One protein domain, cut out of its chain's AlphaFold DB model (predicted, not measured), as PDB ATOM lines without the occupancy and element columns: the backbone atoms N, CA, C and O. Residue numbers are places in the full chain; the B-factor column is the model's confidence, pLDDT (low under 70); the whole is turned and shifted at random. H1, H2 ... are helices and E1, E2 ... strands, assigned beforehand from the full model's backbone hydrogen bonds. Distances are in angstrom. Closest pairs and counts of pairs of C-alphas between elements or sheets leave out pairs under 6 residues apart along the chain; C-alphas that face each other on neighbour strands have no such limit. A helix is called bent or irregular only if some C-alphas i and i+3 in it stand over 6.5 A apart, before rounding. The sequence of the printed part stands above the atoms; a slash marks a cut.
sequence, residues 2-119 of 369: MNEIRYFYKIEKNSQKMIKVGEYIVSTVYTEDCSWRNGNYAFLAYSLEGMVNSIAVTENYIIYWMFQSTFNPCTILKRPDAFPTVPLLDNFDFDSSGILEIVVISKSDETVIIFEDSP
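Overview. This is residues 2 to 119 of the 369 residues of the protein "Carotenoid cleavage dioxygenase 8, chloroplastic" of Trichinella patagoniensis (UniProt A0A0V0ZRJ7). A twisted sheet of four antiparallel strands, in the order E5, E6, E7, E8, forms one part; a long hairpin of E1 and the sharply bent E2 comes near it at E7 and E8, around Gly 22. Away from that sheet is a small head, where the short hairpin E3 and E4 packs on helix H1, with H2 close by. The printed part has 118 residues, with eight named strands and two named helices in the order E1, E2, E3, E4, E5, E6, H1, H2, E7, E8; the class is mostly strand, though under half of the residues are in named elements. It is only just loose, close to compact, with a radius of gyration of the C-alphas of 16.3 A and spans of 47 by 35 by 29 A.

Arrangement. In the largest sheet E5, residues 55 to 57, and E6, residues 61 to 66, form an antiparallel hairpin, with N 56 and O 63 at 2.8 A. E7, residues 100 to 106, is the antiparallel neighbour of E6, with N 62 and O 105 at 2.9 A. E8, residues 112 to 117, forms a hairpin with E7, with N 102 and O 115 at 2.8 A. E5 and E8 are edge strands, and from edge to edge the strands' lines turn by 51 degrees. E1, residues 4 to 11, and E2, residues 18 to 26, form another hairpin, with N 8 and O 22 at 2.9 A. E2 bends by 68 degrees at residue 21; its closest C-alphas to E7 are those of Gly 22 and Ile 105, 6.3 A. E1 is apart from E5, E6, E7 and E8. E3, residues 34 to 37, and E4, residues 40 to 43, form a hairpin, with N 35 and O 42 at 3.0 A. H1, residues 74 to 78, has its closest C-alphas to E4 at Cys 74 and Tyr 41, 5.6 A. H2, residues 88 to 91, is close to H1 but not clearly touching, with C-alphas Thr 75 and Asn 91 at 7.3 A. Neither helix is on the largest sheet. In H1 the O i to N i+4 pair is within hydrogen-bond range; H2 is too short for such a pair. Residues 70 to 71 pair antiparallel with residues 92 to 93.

Along the chain. E1 begins at C-alpha 4 (146.594, 102.530, 63.010) and is 22.5 A long; E2 is 21.0 A. E7 is 19.8 A, E8 16.7 A and E6 16.4 A. E8 ends at C-alpha 117 (161.599, 110.993, 80.704).

Size, cuts and confidence. The C-alphas farthest apart, of Asn 14 and Asn 38, are 49.5 A apart. The printed part has no cut; the one long link is E4 to E5. Mean pLDDT of the printed part is 79.1; residues 2 to 5, 13 to 16, 25 to 28, 44 to 49 and 95 to 97 are under 70.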
ATOM      1  N   MET A   2     149.686 103.573  56.505       46.00
ATOM      2  CA  MET A   2     148.348 103.693  57.074       46.00
ATOM      3  C   MET A   2     148.554 103.656  58.585       46.00
ATOM      4  O   MET A   2     148.964 102.623  59.104       46.00
ATOM      5  N   ASN A   3     148.405 104.801  59.244       55.16
ATOM      6  CA  ASN A   3     148.520 104.891  60.695       55.16
ATOM      7  C   ASN A   3     147.350 104.122  61.319       55.16
ATOM      8  O   ASN A   3     146.198 104.370  60.952       55.16
ATOM      9  N   GLU A   4     147.634 103.194  62.229       64.31
ATOM     10  CA  GLU A   4     146.594 102.530  63.010       64.31
ATOM     11  C   GLU A   4     146.261 103.356  64.255       64.31
ATOM     12  O   GLU A   4     147.123 103.981  64.875       64.31
ATOM     13  N   ILE A   5     144.973 103.389  64.596       67.94
ATOM     14  CA  ILE A   5     144.450 104.130  65.742       67.94
ATOM     15  C   ILE A   5     144.108 103.122  66.830       67.94
ATOM     16  O   ILE A   5     143.335 102.185  66.608       67.94
ATOM     17  N   ARG A   6     144.652 103.336  68.023       71.56
ATOM     18  CA  ARG A   6     144.216 102.655  69.236       71.56
ATOM     19  C   ARG A   6     143.139 103.429  69.927       71.56
ATOM     20  O   ARG A   6     143.137 104.651  69.916       71.56
ATOM     21  N   TYR A   7     142.288 102.682  70.604       75.62
ATOM     22  CA  TYR A   7     141.183 103.219  71.362       75.62
ATOM     23  C   TYR A   7     141.327 102.790  72.812       75.62
ATOM     24  O   TYR A   7     141.498 101.603  73.105       75.62
ATOM     25  N   PHE A   8     141.217 103.750  73.716       71.50
ATOM     26  CA  PHE A   8     141.094 103.479  75.139       71.50
ATOM     27  C   PHE A   8     139.624 103.347  75.471       71.50
ATOM     28  O   PHE A   8     138.818 104.193  75.084       71.50
ATOM     29  N   TYR A   9     139.275 102.294  76.204       76.81
ATOM     30  CA  TYR A   9     137.908 102.062  76.641       76.81
ATOM     31  C   TYR A   9     137.826 102.020  78.159       76.81
ATOM     32  O   TYR A   9     138.641 101.394  78.834       76.81
ATOM     33  N   LYS A  10     136.773 102.636  78.689       74.56
ATOM     34  CA  LYS A  10     136.308 102.434  80.057       74.56
ATOM     35  C   LYS A  10     135.048 101.579  80.028       74.56
ATOM     36  O   LYS A  10     134.162 101.802  79.205       74.56
ATOM     37  N   ILE A  11     134.939 100.645  80.968       72.88
ATOM     38  CA  ILE A  11     133.677  99.954  81.245       72.88
ATOM     39  C   ILE A  11     132.879 100.820  82.219       72.88
ATOM     40  O   ILE A  11     133.368 101.195  83.289       72.88
ATOM     41  N   GLU A  12     131.668 101.201  81.826       71.75
ATOM     42  CA  GLU A  12     130.802 102.030  82.660       71.75
ATOM     43  C   GLU A  12     130.398 101.302  83.952       71.75
ATOM     44  O   GLU A  12     130.124 100.104  83.989       71.75
ATOM     45  N   LYS A  13     130.377 102.049  85.058       62.09
ATOM     46  CA  LYS A  13     130.049 101.496  86.371       62.09
ATOM     47  C   LYS A  13     128.605 100.986  86.360       62.09
ATOM     48  O   LYS A  13     127.696 101.729  86.016       62.09
ATOM     49  N   ASN A  14     128.402  99.745  86.804       65.25
ATOM     50  CA  ASN A  14     127.106  99.049  86.808       65.25
ATOM     51  C   ASN A  14     126.524  98.762  85.411       65.25
ATOM     52  O   ASN A  14     125.345  98.431  85.300       65.25
ATOM     53  N   SER A  15     127.336  98.843  84.357       66.38
ATOM     54  CA  SER A  15     126.984  98.332  83.036       66.38
ATOM     55  C   SER A  15     128.160  97.540  82.449       66.38
ATOM     56  O   SER A  15     129.251  97.504  83.010       66.38
ATOM     57  N   GLN A  16     127.930  96.821  81.351       69.69
ATOM     58  CA  GLN A  16     129.005  96.215  80.548       69.69
ATOM     59  C   GLN A  16     129.304  97.056  79.301       69.69
ATOM     60  O   GLN A  16     129.927  96.586  78.350       69.69
ATOM     61  N   LYS A  17     128.825  98.304  79.272       75.69
ATOM     62  CA  LYS A  17     129.012  99.182  78.128       75.69
ATOM     63  C   LYS A  17     130.458  99.665  78.100       75.69
ATOM     64  O   LYS A  17     130.934 100.274  79.058       75.69
ATOM     65  N   MET A  18     131.131  99.413  76.981       78.62
ATOM     66  CA  MET A  18     132.426 100.013  76.685       78.62
ATOM     67  C   MET A  18     132.218 101.423  76.134       78.62
ATOM     68  O   MET A  18     131.432 101.628  75.208       78.62
ATOM     69  N   ILE A  19     132.913 102.389  76.718       78.06
ATOM     70  CA  ILE A  19     132.899 103.797  76.319       78.06
ATOM     71  C   ILE A  19     134.315 104.150  75.880       78.06
ATOM     72  O   ILE A  19     135.246 103.942  76.658       78.06
ATOM     73  N   LYS A  20     134.478 104.644  74.646       82.88
ATOM     74  CA  LYS A  20     135.758 105.190  74.177       82.88
ATOM     75  C   LYS A  20     136.089 106.424  75.024       82.88
ATOM     76  O   LYS A  20     135.199 107.224  75.282       82.88
ATOM     77  N   VAL A  21     137.323 106.521  75.505       79.38
ATOM     78  CA  VAL A  21     137.797 107.620  76.369       79.38
ATOM     79  C   VAL A  21     139.093 108.253  75.869       79.38
ATOM     80  O   VAL A  21     139.637 109.117  76.537       79.38
ATOM     81  N   GLY A  22     139.609 107.806  74.727       74.19
ATOM     82  CA  GLY A  22     140.848 108.304  74.148       74.19
ATOM     83  C   GLY A  22     141.191 107.564  72.868       74.19
ATOM     84  O   GLY A  22     140.789 106.406  72.687       74.19
ATOM     85  N   GLU A  23     141.965 108.214  72.009       79.31
ATOM     86  CA  GLU A  23     142.551 107.593  70.829       79.31
ATOM     87  C   GLU A  23     144.026 107.958  70.670       79.31
ATOM     88  O   GLU A  23     144.433 109.083  70.935       79.31
ATOM     89  N   TYR A  24     144.837 106.983  70.269       71.50
ATOM     90  CA  TYR A  24     146.282 107.143  70.148       71.50
ATOM     91  C   TYR A  24     146.769 106.538  68.838       71.50
ATOM     92  O   TYR A  24     146.490 105.376  68.539       71.50
ATOM     93  N   ILE A  25     147.480 107.336  68.045       68.56
ATOM     94  CA  ILE A  25     148.075 106.879  66.793       68.56
ATOM     95  C   ILE A  25     149.313 106.057  67.126       68.56
ATOM     96  O   ILE A  25     150.227 106.549  67.781       68.56
ATOM     97  N   VAL A  26     149.362 104.830  66.623       67.75
ATOM     98  CA  VAL A  26     150.521 103.950  66.773       67.75
ATOM     99  C   VAL A  26     151.072 103.552  65.421       67.75
ATOM    100  O   VAL A  26     150.369 103.588  64.405       67.75
ATOM    101  N   SER A  27     152.348 103.166  65.401       64.06
ATOM    102  CA  SER A  27     152.878 102.536  64.203       64.06
ATOM    103  C   SER A  27     152.257 101.153  64.013       64.06
ATOM    104  O   SER A  27     151.951 100.432  64.965       64.06
ATOM    105  N   THR A  28     152.056 100.809  62.749       66.50
ATOM    106  CA  THR A  28     151.575  99.497  62.340       66.50
ATOM    107  C   THR A  28     152.750  98.532  62.321       66.50
ATOM    108  O   THR A  28     153.812  98.846  61.785       66.50
ATOM    109  N   VAL A  29     152.553  97.348  62.889       72.75
ATOM    110  CA  VAL A  29     153.568  96.295  62.919       72.75
ATOM    111  C   VAL A  29     153.393  95.411  61.689       72.75
ATOM    112  O   VAL A  29     152.383  94.715  61.571       72.75
ATOM    113  N   TYR A  30     154.375  95.388  60.785       76.25
ATOM    114  CA  TYR A  30     154.348  94.485  59.635       76.25
ATOM    115  C   TYR A  30     155.268  93.283  59.846       76.25
ATOM    116  O   TYR A  30     156.384  93.387  60.346       76.25
ATOM    117  N   THR A  31     154.831  92.112  59.378       79.44
ATOM    118  CA  THR A  31     155.649  90.887  59.380       79.44
ATOM    119  C   THR A  31     156.962  91.063  58.602       79.44
ATOM    120  O   THR A  31     157.919  90.320  58.816       79.44
ATOM    121  N   GLU A  32     157.036  92.021  57.681       83.44
ATOM    122  CA  GLU A  32     158.236  92.344  56.897       83.44
ATOM    123  C   GLU A  32     159.327  93.027  57.737       83.44
ATOM    124  O   GLU A  32     160.511  92.821  57.472       83.44
ATOM    125  N   ASP A  33     158.947  93.719  58.813       80.12
ATOM    126  CA  ASP A  33     159.862  94.422  59.725       80.12
ATOM    127  C   ASP A  33     160.538  93.479  60.740       80.12
ATOM    128  O   ASP A  33     161.384  93.886  61.544       80.12
ATOM    129  N   CYS A  34     160.174  92.196  60.705       84.38
ATOM    130  CA  CYS A  34     160.717  91.155  61.562       84.38
ATOM    131  C   CYS A  34     161.913  90.460  60.913       84.38
ATOM    132  O   CYS A  34     161.768  89.713  59.938       84.38
ATOM    133  N   SER A  35     163.089  90.629  61.520       82.44
ATOM    134  CA  SER A  35     164.350  90.049  61.048       82.44
ATOM    135  C   SER A  35     164.926  89.046  62.045       82.44
ATOM    136  O   SER A  35     164.777  89.205  63.250       82.44
ATOM    137  N   TRP A  36     165.591  88.000  61.555       80.69
ATOM    138  CA  TRP A  36     166.274  87.032  62.417       80.69
ATOM    139  C   TRP A  36     167.626  87.587  62.880       80.69
ATOM    140  O   TRP A  36     168.489  87.874  62.045       80.69
ATOM    141  N   ARG A  37     167.830  87.729  64.194       74.19
ATOM    142  CA  ARG A  37     169.074  88.216  64.814       74.19
ATOM    143  C   ARG A  37     169.323  87.515  66.147       74.19
ATOM    144  O   ARG A  37     168.396  87.261  66.900       74.19
ATOM    145  N   ASN A  38     170.586  87.206  66.444       72.31
ATOM    146  CA  ASN A  38     171.010  86.614  67.724       72.31
ATOM    147  C   ASN A  38     170.196  85.377  68.161       72.31
ATOM    148  O   ASN A  38     169.988  85.151  69.345       72.31
ATOM    149  N   GLY A  39     169.738  84.571  67.197       75.00
ATOM    150  CA  GLY A  39     168.981  83.346  67.467       75.00
ATOM    151  C   GLY A  39     167.470  83.521  67.649       75.00
ATOM    152  O   GLY A  39     166.814  82.507  67.855       75.00
ATOM    153  N   ASN A  40     166.920  84.737  67.519       75.62
ATOM    154  CA  ASN A  40     165.481  85.022  67.610       75.62
ATOM    155  C   ASN A  40     165.014  85.999  66.509       75.62
ATOM    156  O   ASN A  40     165.822  86.664  65.859       75.62
ATOM    157  N   TYR A  41     163.701  86.105  66.276       80.00
ATOM    158  CA  TYR A  41     163.157  87.192  65.453       80.00
ATOM    159  C   TYR A  41     163.059  88.474  66.283       80.00
ATOM    160  O   TYR A  41     162.472  88.454  67.358       80.00
ATOM    161  N   ALA A  42     163.585  89.579  65.765       74.44
ATOM    162  CA  ALA A  42     163.527  90.903  66.372       74.44
ATOM    163  C   ALA A  42     162.847  91.896  65.423       74.44
ATOM    164  O   ALA A  42     163.067  91.862  64.204       74.44
ATOM    165  N   PHE A  43     162.033  92.774  65.999       74.19
ATOM    166  CA  PHE A  43     161.388  93.864  65.283       74.19
ATOM    167  C   PHE A  43     162.353  95.043  65.142       74.19
ATOM    168  O   PHE A  43     163.033  95.406  66.099       74.19
ATOM    169  N   LEU A  44     162.449  95.612  63.940       61.78
ATOM    170  CA  LEU A  44     163.453  96.633  63.618       61.78
ATOM    171  C   LEU A  44     162.928  98.078  63.624       61.78
ATOM    172  O   LEU A  44     163.706  98.982  63.320       61.78
ATOM    173  N   ALA A  45     161.648  98.315  63.928       60.31
ATOM    174  CA  ALA A  45     161.075  99.661  63.891       60.31
ATOM    175  C   ALA A  45     160.982 100.326  65.277       60.31
ATOM    176  O   ALA A  45     160.915  99.667  66.310       60.31
ATOM    177  N   TYR A  46     160.967 101.662  65.261       52.22
ATOM    178  CA  TYR A  46     161.121 102.555  66.420       52.22
ATOM    179  C   TYR A  46     159.929 102.620  67.383       52.22
ATOM    180  O   TYR A  46     160.005 103.320  68.382       52.22
ATOM    181  N   SER A  47     158.820 101.944  67.093       52.47
ATOM    182  CA  SER A  47     157.595 102.063  67.883       52.47
ATOM    183  C   SER A  47     157.153 100.682  68.328       52.47
ATOM    184  O   SER A  47     156.365 100.017  67.654       52.47
ATOM    185  N   LEU A  48     157.641 100.271  69.487       58.12
ATOM    186  CA  LEU A  48     157.107  99.125  70.197       58.12
ATOM    187  C   LEU A  48     156.655  99.574  71.573       58.12
ATOM    188  O   LEU A  48     157.328 100.349  72.240       58.12
ATOM    189  N   GLU A  49     155.486  99.090  71.965       69.94
ATOM    190  CA  GLU A  49     154.884  99.418  73.248       69.94
ATOM    191  C   GLU A  49     155.735  98.925  74.401       69.94
ATOM    192  O   GLU A  49     156.170  97.770  74.404       69.94
ATOM    193  N   GLY A  50     155.866  99.763  75.421       73.62
ATOM    194  CA  GLY A  50     156.304  99.304  76.724       73.62
ATOM    195  C   GLY A  50     155.190  98.633  77.509       73.62
ATOM    196  O   GLY A  50     153.995  98.805  77.264       73.62
ATOM    197  N   MET A  51     155.597  97.846  78.492       82.19
ATOM    198  CA  MET A  51     154.690  97.211  79.427       82.19
ATOM    199  C   MET A  51     154.079  98.250  80.380       82.19
ATOM    200  O   MET A  51     154.762  99.113  80.935       82.19
ATOM    201  N   VAL A  52     152.772  98.119  80.615       86.44
ATOM    202  CA  VAL A  52     152.009  98.912  81.588       86.44
ATOM    203  C   VAL A  52     151.568  97.987  82.717       86.44
ATOM    204  O   VAL A  52     150.772  97.077  82.497       86.44
ATOM    205  N   ASN A  53     152.070  98.209  83.936       87.56
ATOM    206  CA  ASN A  53     151.711  97.378  85.096       87.56
ATOM    207  C   ASN A  53     150.577  97.974  85.948       87.56
ATOM    208  O   ASN A  53     149.795  97.246  86.556       87.56
ATOM    209  N   SER A  54     150.472  99.304  86.006       88.06
ATOM    210  CA  SER A  54     149.429  99.995  86.763       88.06
ATOM    211  C   SER A  54     149.038 101.295  86.068       88.06
ATOM    212  O   SER A  54     149.843 101.913  85.377       88.06
ATOM    213  N   ILE A  55     147.782 101.694  86.264       91.00
ATOM    214  CA  ILE A  55     147.174 102.891  85.678       91.00
ATOM    215  C   ILE A  55     146.649 103.761  86.815       91.00
ATOM    216  O   ILE A  55     146.044 103.253  87.764       91.00
ATOM    217  N   ALA A  56     146.874 105.062  86.714       92.88
ATOM    218  CA  ALA A  56     146.286 106.078  87.562       92.88
ATOM    219  C   ALA A  56     145.015 106.632  86.910       92.88
ATOM    220  O   ALA A  56     144.950 106.866  85.704       92.88
ATOM    221  N   VAL A  57     143.987 106.859  87.718       91.44
ATOM    222  CA  VAL A  57     142.750 107.502  87.277       91.44
ATOM    223  C   VAL A  57     142.430 108.588  88.283       91.44
ATOM    224  O   VAL A  57     142.322 108.298  89.473       91.44
ATOM    225  N   THR A  58     142.294 109.819  87.804       94.25
ATOM    226  CA  THR A  58     141.900 110.982  88.607       94.25
ATOM    227  C   THR A  58     140.443 111.344  88.330       94.25
ATOM    228  O   THR A  58     139.703 110.500  87.820       94.25
ATOM    229  N   GLU A  59     139.978 112.547  88.657       91.12
ATOM    230  CA  GLU A  59     138.618 112.967  88.314       91.12
ATOM    231  C   GLU A  59     138.476 113.112  86.791       91.12
ATOM    232  O   GLU A  59     137.660 112.422  86.168       91.12
ATOM    233  N   ASN A  60     139.386 113.865  86.177       93.00
ATOM    234  CA  ASN A  60     139.334 114.289  84.782       93.00
ATOM    235  C   ASN A  60     140.329 113.564  83.868       93.00
ATOM    236  O   ASN A  60     140.155 113.614  82.654       93.00
ATOM    237  N   TYR A  61     141.309 112.830  84.409       93.69
ATOM    238  CA  TYR A  61     142.380 112.221  83.609       93.69
ATOM    239  C   TYR A  61     142.558 110.719  83.856       93.69
ATOM    240  O   TYR A  61     142.196 110.165  84.903       93.69
ATOM    241  N   ILE A  62     143.085 110.042  82.840       93.38
ATOM    242  CA  ILE A  62     143.650 108.694  82.917       93.38
ATOM    243  C   ILE A  62     145.133 108.841  82.613       93.38
ATOM    244  O   ILE A  62     145.494 109.494  81.637       93.38
ATOM    245  N   ILE A  63     145.983 108.251  83.445       93.06
ATOM    246  CA  ILE A  63     147.429 108.355  83.296       93.06
ATOM    247  C   ILE A  63     148.027 106.964  83.411       93.06
ATOM    248  O   ILE A  63     147.762 106.246  84.375       93.06
ATOM    249  N   TYR A  64     148.836 106.564  82.442       87.25
ATOM    250  CA  TYR A  64     149.591 105.322  82.541       87.25
ATOM    251  C   TYR A  64     151.027 105.533  82.084       87.25
ATOM    252  O   TYR A  64     151.311 106.360  81.220       87.25
ATOM    253  N   TRP A  65     151.935 104.783  82.695       87.19
ATOM    254  CA  TRP A  65     153.340 104.766  82.321       87.19
ATOM    255  C   TRP A  65     153.645 103.502  81.530       87.19
ATOM    256  O   TRP A  65     153.179 102.409  81.862       87.19
ATOM    257  N   MET A  66     154.486 103.648  80.525       86.38
ATOM    258  CA  MET A  66     155.138 102.547  79.837       86.38
ATOM    259  C   MET A  66     156.590 102.576  80.281       86.38
ATOM    260  O   MET A  66     157.375 103.410  79.830       86.38
ATOM    261  N   PHE A  67     156.929 101.721  81.248       80.25
ATOM    262  CA  PHE A  67     158.306 101.661  81.729       80.25
ATOM    263  C   PHE A  67     159.213 101.056  80.655       80.25
ATOM    264  O   PHE A  67     158.727 100.370  79.757       80.25
ATOM    265  N   GLN A  68     160.515 101.337  80.757       84.88
ATOM    266  CA  GLN A  68     161.522 101.209  79.693       84.88
ATOM    267  C   GLN A  68     161.675  99.766  79.200       84.88
ATOM    268  O   GLN A  68     162.541  99.013  79.634       84.88
ATOM    269  N   SER A  69     160.765  99.372  78.326       80.25
ATOM    270  CA  SER A  69     160.599  98.036  77.785       80.25
ATOM    271  C   SER A  69     159.967  98.173  76.413       80.25
ATOM    272  O   SER A  69     159.259  99.145  76.155       80.25
ATOM    273  N   THR A  70     160.215  97.215  75.533       79.06
ATOM    274  CA  THR A  70     159.539  97.145  74.243       79.06
ATOM    275  C   THR A  70     159.043  95.734  73.992       79.06
ATOM    276  O   THR A  70     159.774  94.757  74.141       79.06
ATOM    277  N   PHE A  71     157.773  95.603  73.631       80.25
ATOM    278  CA  PHE A  71     157.210  94.325  73.230       80.25
ATOM    279  C   PHE A  71     157.697  93.956  71.829       80.25
ATOM    280  O   PHE A  71     157.532  94.728  70.896       80.25
ATOM    281  N   ASN A  72     158.241  92.761  71.652       79.06
ATOM    282  CA  ASN A  72     158.660  92.203  70.379       79.06
ATOM    283  C   ASN A  72     157.535  91.331  69.778       79.06
ATOM    284  O   ASN A  72     157.378  90.164  70.149       79.06
ATOM    285  N   PRO A  73     156.774  91.840  68.792       80.06
ATOM    286  CA  PRO A  73     155.659  91.113  68.189       80.06
ATOM    287  C   PRO A  73     156.113  90.023  67.210       80.06
ATOM    288  O   PRO A  73     155.292  89.240  66.728       80.06
ATOM    289  N   CYS A  74     157.402  89.945  66.872       81.50
ATOM    290  CA  CYS A  74     157.855  89.104  65.772       81.50
ATOM    291  C   CYS A  74     157.730  87.608  66.030       81.50
ATOM    292  O   CYS A  74     157.527  86.854  65.076       81.50
ATOM    293  N   THR A  75     157.790  87.168  67.286       77.44
ATOM    294  CA  THR A  75     157.496  85.773  67.632       77.44
ATOM    295  C   THR A  75     156.065  85.414  67.238       77.44
ATOM    296  O   THR A  75     155.860  84.391  66.595       77.44
ATOM    297  N   ILE A  76     155.090  86.289  67.520       81.81
ATOM    298  CA  ILE A  76     153.685  86.098  67.119       81.81
ATOM    299  C   ILE A  76     153.563  86.076  65.594       81.81
ATOM    300  O   ILE A  76     152.914  85.194  65.034       81.81
ATOM    301  N   LEU A  77     154.195  87.034  64.912       83.62
ATOM    302  CA  LEU A  77     154.017  87.231  63.470       83.62
ATOM    303  C   LEU A  77     154.725  86.179  62.607       83.62
ATOM    304  O   LEU A  77     154.217  85.805  61.551       83.62
ATOM    305  N   LYS A  78     155.913  85.719  63.018       84.56
ATOM    306  CA  LYS A  78     156.732  84.762  62.250       84.56
ATOM    307  C   LYS A  78     156.582  83.326  62.731       84.56
ATOM    308  O   LYS A  78     156.799  82.412  61.937       84.56
ATOM    309  N   ARG A  79     156.247  83.126  64.006       83.62
ATOM    310  CA  ARG A  79     156.116  81.813  64.648       83.62
ATOM    311  C   ARG A  79     154.850  81.713  65.513       83.62
ATOM    312  O   ARG A  79     154.942  81.431  66.712       83.62
ATOM    313  N   PRO A  80     153.653  81.896  64.925       83.00
ATOM    314  CA  PRO A  80     152.394  81.787  65.663       83.00
ATOM    315  C   PRO A  80     152.180  80.390  66.271       83.00
ATOM    316  O   PRO A  80     151.479  80.256  67.268       83.00
ATOM    317  N   ASP A  81     152.809  79.359  65.700       83.62
ATOM    318  CA  ASP A  81     152.852  77.989  66.220       83.62
ATOM    319  C   ASP A  81     153.634  77.874  67.538       83.62
ATOM    320  O   ASP A  81     153.258  77.100  68.415       83.62
ATOM    321  N   ALA A  82     154.716  78.645  67.681       77.81
ATOM    322  CA  ALA A  82     155.588  78.601  68.849       77.81
ATOM    323  C   ALA A  82     155.203  79.614  69.924       77.81
ATOM    324  O   ALA A  82     155.528  79.397  71.087       77.81
ATOM    325  N   PHE A  83     154.515  80.702  69.572       75.44
ATOM    326  CA  PHE A  83     154.142  81.742  70.529       75.44
ATOM    327  C   PHE A  83     153.457  81.208  71.808       75.44
ATOM    328  O   PHE A  83     153.898  81.587  72.890       75.44
ATOM    329  N   PRO A  84     152.490  80.265  71.754       78.62
ATOM    330  CA  PRO A  84     151.872  79.706  72.965       78.62
ATOM    331  C   PRO A  84     152.829  78.894  73.851       78.62
ATOM    332  O   PRO A  84     152.461  78.520  74.963       78.62
ATOM    333  N   THR A  85     154.022  78.568  73.350       80.75
ATOM    334  CA  THR A  85     155.033  77.752  74.041       80.75
ATOM    335  C   THR A  85     156.163  78.581  74.649       80.75
ATOM    336  O   THR A  85     156.978  78.033  75.388       80.75
ATOM    337  N   VAL A  86     156.209  79.884  74.361       74.56
ATOM    338  CA  VAL A  86     157.221  80.814  74.873       74.56
ATOM    339  C   VAL A  86     156.591  81.675  75.975       74.56
ATOM    340  O   VAL A  86     155.482  82.179  75.782       74.56
ATOM    341  N   PRO A  87     157.251  81.866  77.133       80.88
ATOM    342  CA  PRO A  87     156.800  82.817  78.143       80.88
ATOM    343  C   PRO A  87     156.544  84.208  77.550       80.88
ATOM    344  O   PRO A  87     157.329  84.719  76.755       80.88
ATOM    345  N   LEU A  88     155.448  84.859  77.951       80.06
ATOM    346  CA  LEU A  88     155.100  86.184  77.423       80.06
ATOM    347  C   LEU A  88     156.208  87.219  77.685       80.06
ATOM    348  O   LEU A  88     156.497  88.024  76.804       80.06
ATOM    349  N   LEU A  89     156.844  87.166  78.861       80.88
ATOM    350  CA  LEU A  89     157.927  88.075  79.251       80.88
ATOM    351  C   LEU A  89     159.172  87.952  78.362       80.88
ATOM    352  O   LEU A  89     159.840  88.956  78.148       80.88
ATOM    353  N   ASP A  90     159.430  86.787  77.763       79.81
ATOM    354  CA  ASP A  90     160.557  86.589  76.835       79.81
ATOM    355  C   ASP A  90     160.359  87.347  75.511       79.81
ATOM    356  O   ASP A  90     161.270  87.442  74.689       79.81
ATOM    357  N   ASN A  91     159.158  87.889  75.288       78.94
ATOM    358  CA  ASN A  91     158.855  88.764  74.165       78.94
ATOM    359  C   ASN A  91     158.995  90.247  74.535       78.94
ATOM    360  O   ASN A  91     158.581  91.079  73.742       78.94
ATOM    361  N   PHE A  92     159.543  90.607  75.698       80.69
ATOM    362  CA  PHE A  92     159.872  91.995  76.032       80.69
ATOM    363  C   PHE A  92     161.386  92.214  76.026       80.69
ATOM    364  O   PHE A  92     162.144  91.417  76.573       80.69
ATOM    365  N   ASP A  93     161.820  93.319  75.425       78.38
ATOM    366  CA  ASP A  93     163.193  93.807  75.489       78.38
ATOM    367  C   ASP A  93     163.267  94.987  76.467       78.38
ATOM    368  O   ASP A  93     162.759  96.078  76.198       78.38
ATOM    369  N   PHE A  94     163.900  94.753  77.615       76.44
ATOM    370  CA  PHE A  94     164.056  95.722  78.702       76.44
ATOM    371  C   PHE A  94     165.287  96.640  78.547       76.44
ATOM    372  O   PHE A  94     165.455  97.566  79.338       76.44
ATOM    373  N   ASP A  95     166.129  96.430  77.527       67.12
ATOM    374  CA  ASP A  95     167.385  97.171  77.321       67.12
ATOM    375  C   ASP A  95     167.315  98.205  76.179       67.12
ATOM    376  O   ASP A  95     168.246  98.987  75.980       67.12
ATOM    377  N   SER A  96     166.217  98.224  75.422       63.41
ATOM    378  CA  SER A  96     166.159  98.839  74.087       63.41
ATOM    379  C   SER A  96     165.867 100.343  74.023       63.41
ATOM    380  O   SER A  96     166.455 101.020  73.179       63.41
ATOM    381  N   SER A  97     164.967 100.891  74.852       66.38
ATOM    382  CA  SER A  97     164.514 102.287  74.687       66.38
ATOM    383  C   SER A  97     165.225 103.279  75.606       66.38
ATOM    384  O   SER A  97     165.537 104.391  75.189       66.38
ATOM    385  N   GLY A  98     165.440 102.926  76.879       76.50
ATOM    386  CA  GLY A  98     165.890 103.854  77.929       76.50
ATOM    387  C   GLY A  98     164.905 104.992  78.262       76.50
ATOM    388  O   GLY A  98     165.048 105.621  79.314       76.50
ATOM    389  N   ILE A  99     163.885 105.206  77.426       84.50
ATOM    390  CA  ILE A  99     162.833 106.215  77.552       84.50
ATOM    391  C   ILE A  99     161.646 105.624  78.318       84.50
ATOM    392  O   ILE A  99     161.171 104.526  78.021       84.50
ATOM    393  N   LEU A 100     161.195 106.368  79.322       87.25
ATOM    394  CA  LEU A 100     159.922 106.201  80.008       87.25
ATOM    395  C   LEU A 100     158.903 107.114  79.323       87.25
ATOM    396  O   LEU A 100     159.082 108.330  79.307       87.25
ATOM    397  N   GLU A 101     157.819 106.536  78.824       88.31
ATOM    398  CA  GLU A 101     156.696 107.294  78.273       88.31
ATOM    399  C   GLU A 101     155.551 107.333  79.289       88.31
ATOM    400  O   GLU A 101     155.159 106.307  79.857       88.31
ATOM    401  N   ILE A 102     154.997 108.519  79.526       91.31
ATOM    402  CA  ILE A 102     153.847 108.738  80.402       91.31
ATOM    403  C   ILE A 102     152.727 109.327  79.559       91.31
ATOM    404  O   ILE A 102     152.817 110.458  79.083       91.31
ATOM    405  N   VAL A 103     151.659 108.558  79.386       90.69
ATOM    406  CA  VAL A 103     150.518 108.948  78.562       90.69
ATOM    407  C   VAL A 103     149.415 109.470  79.461       90.69
ATOM    408  O   VAL A 103     148.952 108.776  80.368       90.69
ATOM    409  N   VAL A 104     148.991 110.698  79.186       93.12
ATOM    410  CA  VAL A 104     147.896 111.391  79.859       93.12
ATOM    411  C   VAL A 104     146.742 111.522  78.879       93.12
ATOM    412  O   VAL A 104     146.907 112.051  77.784       93.12
ATOM    413  N   ILE A 105     145.567 111.060  79.293       91.69
ATOM    414  CA  ILE A 105     144.336 111.125  78.510       91.69
ATOM    415  C   ILE A 105     143.311 111.947  79.282       91.69
ATOM    416  O   ILE A 105     142.947 111.598  80.411       91.69
ATOM    417  N   SER A 106     142.834 113.021  78.666       91.62
ATOM    418  CA  SER A 106     141.718 113.822  79.163       91.62
ATOM    419  C   SER A 106     140.391 113.106  78.915       91.62
ATOM    420  O   SER A 106     140.105 112.654  77.809       91.62
ATOM    421  N   LYS A 107     139.547 112.998  79.943       88.62
ATOM    422  CA  LYS A 107     138.239 112.328  79.831       88.62
ATOM    423  C   LYS A 107     137.153 113.209  79.221       88.62
ATOM    424  O   LYS A 107     136.107 112.679  78.855       88.62
ATOM    425  N   SER A 108     137.342 114.528  79.205       89.50
ATOM    426  CA  SER A 108     136.328 115.475  78.734       89.50
ATOM    427  C   SER A 108     136.320 115.593  77.213       89.50
ATOM    428  O   SER A 108     135.247 115.647  76.616       89.50
ATOM    429  N   ASP A 109     137.502 115.612  76.602       88.88
ATOM    430  CA  ASP A 109     137.711 115.868  75.176       88.88
ATOM    431  C   ASP A 109     138.566 114.799  74.475       88.88
ATOM    432  O   ASP A 109     138.841 114.933  73.287       88.88
ATOM    433  N   GLU A 110     138.950 113.728  75.183       85.81
ATOM    434  CA  GLU A 110     139.749 112.603  74.665       85.81
ATOM    435  C   GLU A 110     141.180 112.988  74.239       85.81
ATOM    436  O   GLU A 110     141.880 112.172  73.634       85.81
ATOM    437  N   THR A 111     141.642 114.199  74.583       87.75
ATOM    438  CA  THR A 111     142.985 114.685  74.240       87.75
ATOM    439  C   THR A 111     144.064 113.811  74.885       87.75
ATOM    440  O   THR A 111     144.020 113.541  76.088       87.75
ATOM    441  N   VAL A 112     145.057 113.404  74.087       87.88
ATOM    442  CA  VAL A 112     146.202 112.590  74.521       87.88
ATOM    443  C   VAL A 112     147.481 113.420  74.493       87.88
ATOM    444  O   VAL A 112     147.825 114.006  73.468       87.88
ATOM    445  N   ILE A 113     148.199 113.437  75.614       90.50
ATOM    446  CA  ILE A 113     149.507 114.080  75.765       90.50
ATOM    447  C   ILE A 113     150.498 113.025  76.243       90.50
ATOM    448  O   ILE A 113     150.194 112.237  77.139       90.50
ATOM    449  N   ILE A 114     151.686 113.017  75.646       89.56
ATOM    450  CA  ILE A 114     152.760 112.091  75.995       89.56
ATOM    451  C   ILE A 114     153.897 112.904  76.582       89.56
ATOM    452  O   ILE A 114     154.369 113.861  75.969       89.56
ATOM    453  N   PHE A 115     154.324 112.513  77.774       92.44
ATOM    454  CA  PHE A 115     155.542 113.005  78.389       92.44
ATOM    455  C   PHE A 115     156.612 111.933  78.264       92.44
ATOM    456  O   PHE A 115     156.342 110.750  78.473       92.44
ATOM    457  N   GLU A 116     157.831 112.360  77.974       91.06
ATOM    458  CA  GLU A 116     159.003 111.496  77.948       91.06
ATOM    459  C   GLU A 116     159.929 111.858  79.109       91.06
ATOM    460  O   GLU A 116     160.048 113.022  79.505       91.06
ATOM    461  N   ASP A 117     160.581 110.850  79.668       90.31
ATOM    462  CA  ASP A 117     161.599 110.993  80.704       90.31
ATOM    463  C   ASP A 117     162.635 109.867  80.558       90.31
ATOM    464  O   ASP A 117     162.360 108.817  79.979       90.31
ATOM    465  N   SER A 118     163.827 110.055  81.117       89.81
ATOM    466  CA  SER A 118     164.922 109.076  81.079       89.81
ATOM    467  C   SER A 118     165.456 108.786  82.491       89.81
ATOM    468  O   SER A 118     166.582 109.172  82.828       89.81
ATOM    469  N   PRO A 119     164.660 108.158  83.384       89.06
ATOM    470  CA  PRO A 119     165.151 107.678  84.676       89.06
ATOM    471  C   PRO A 119     166.167 106.541  84.513       89.06
ATOM    472  O   PRO A 119     166.286 105.929  83.454       89.06
TER     473      PRO A 119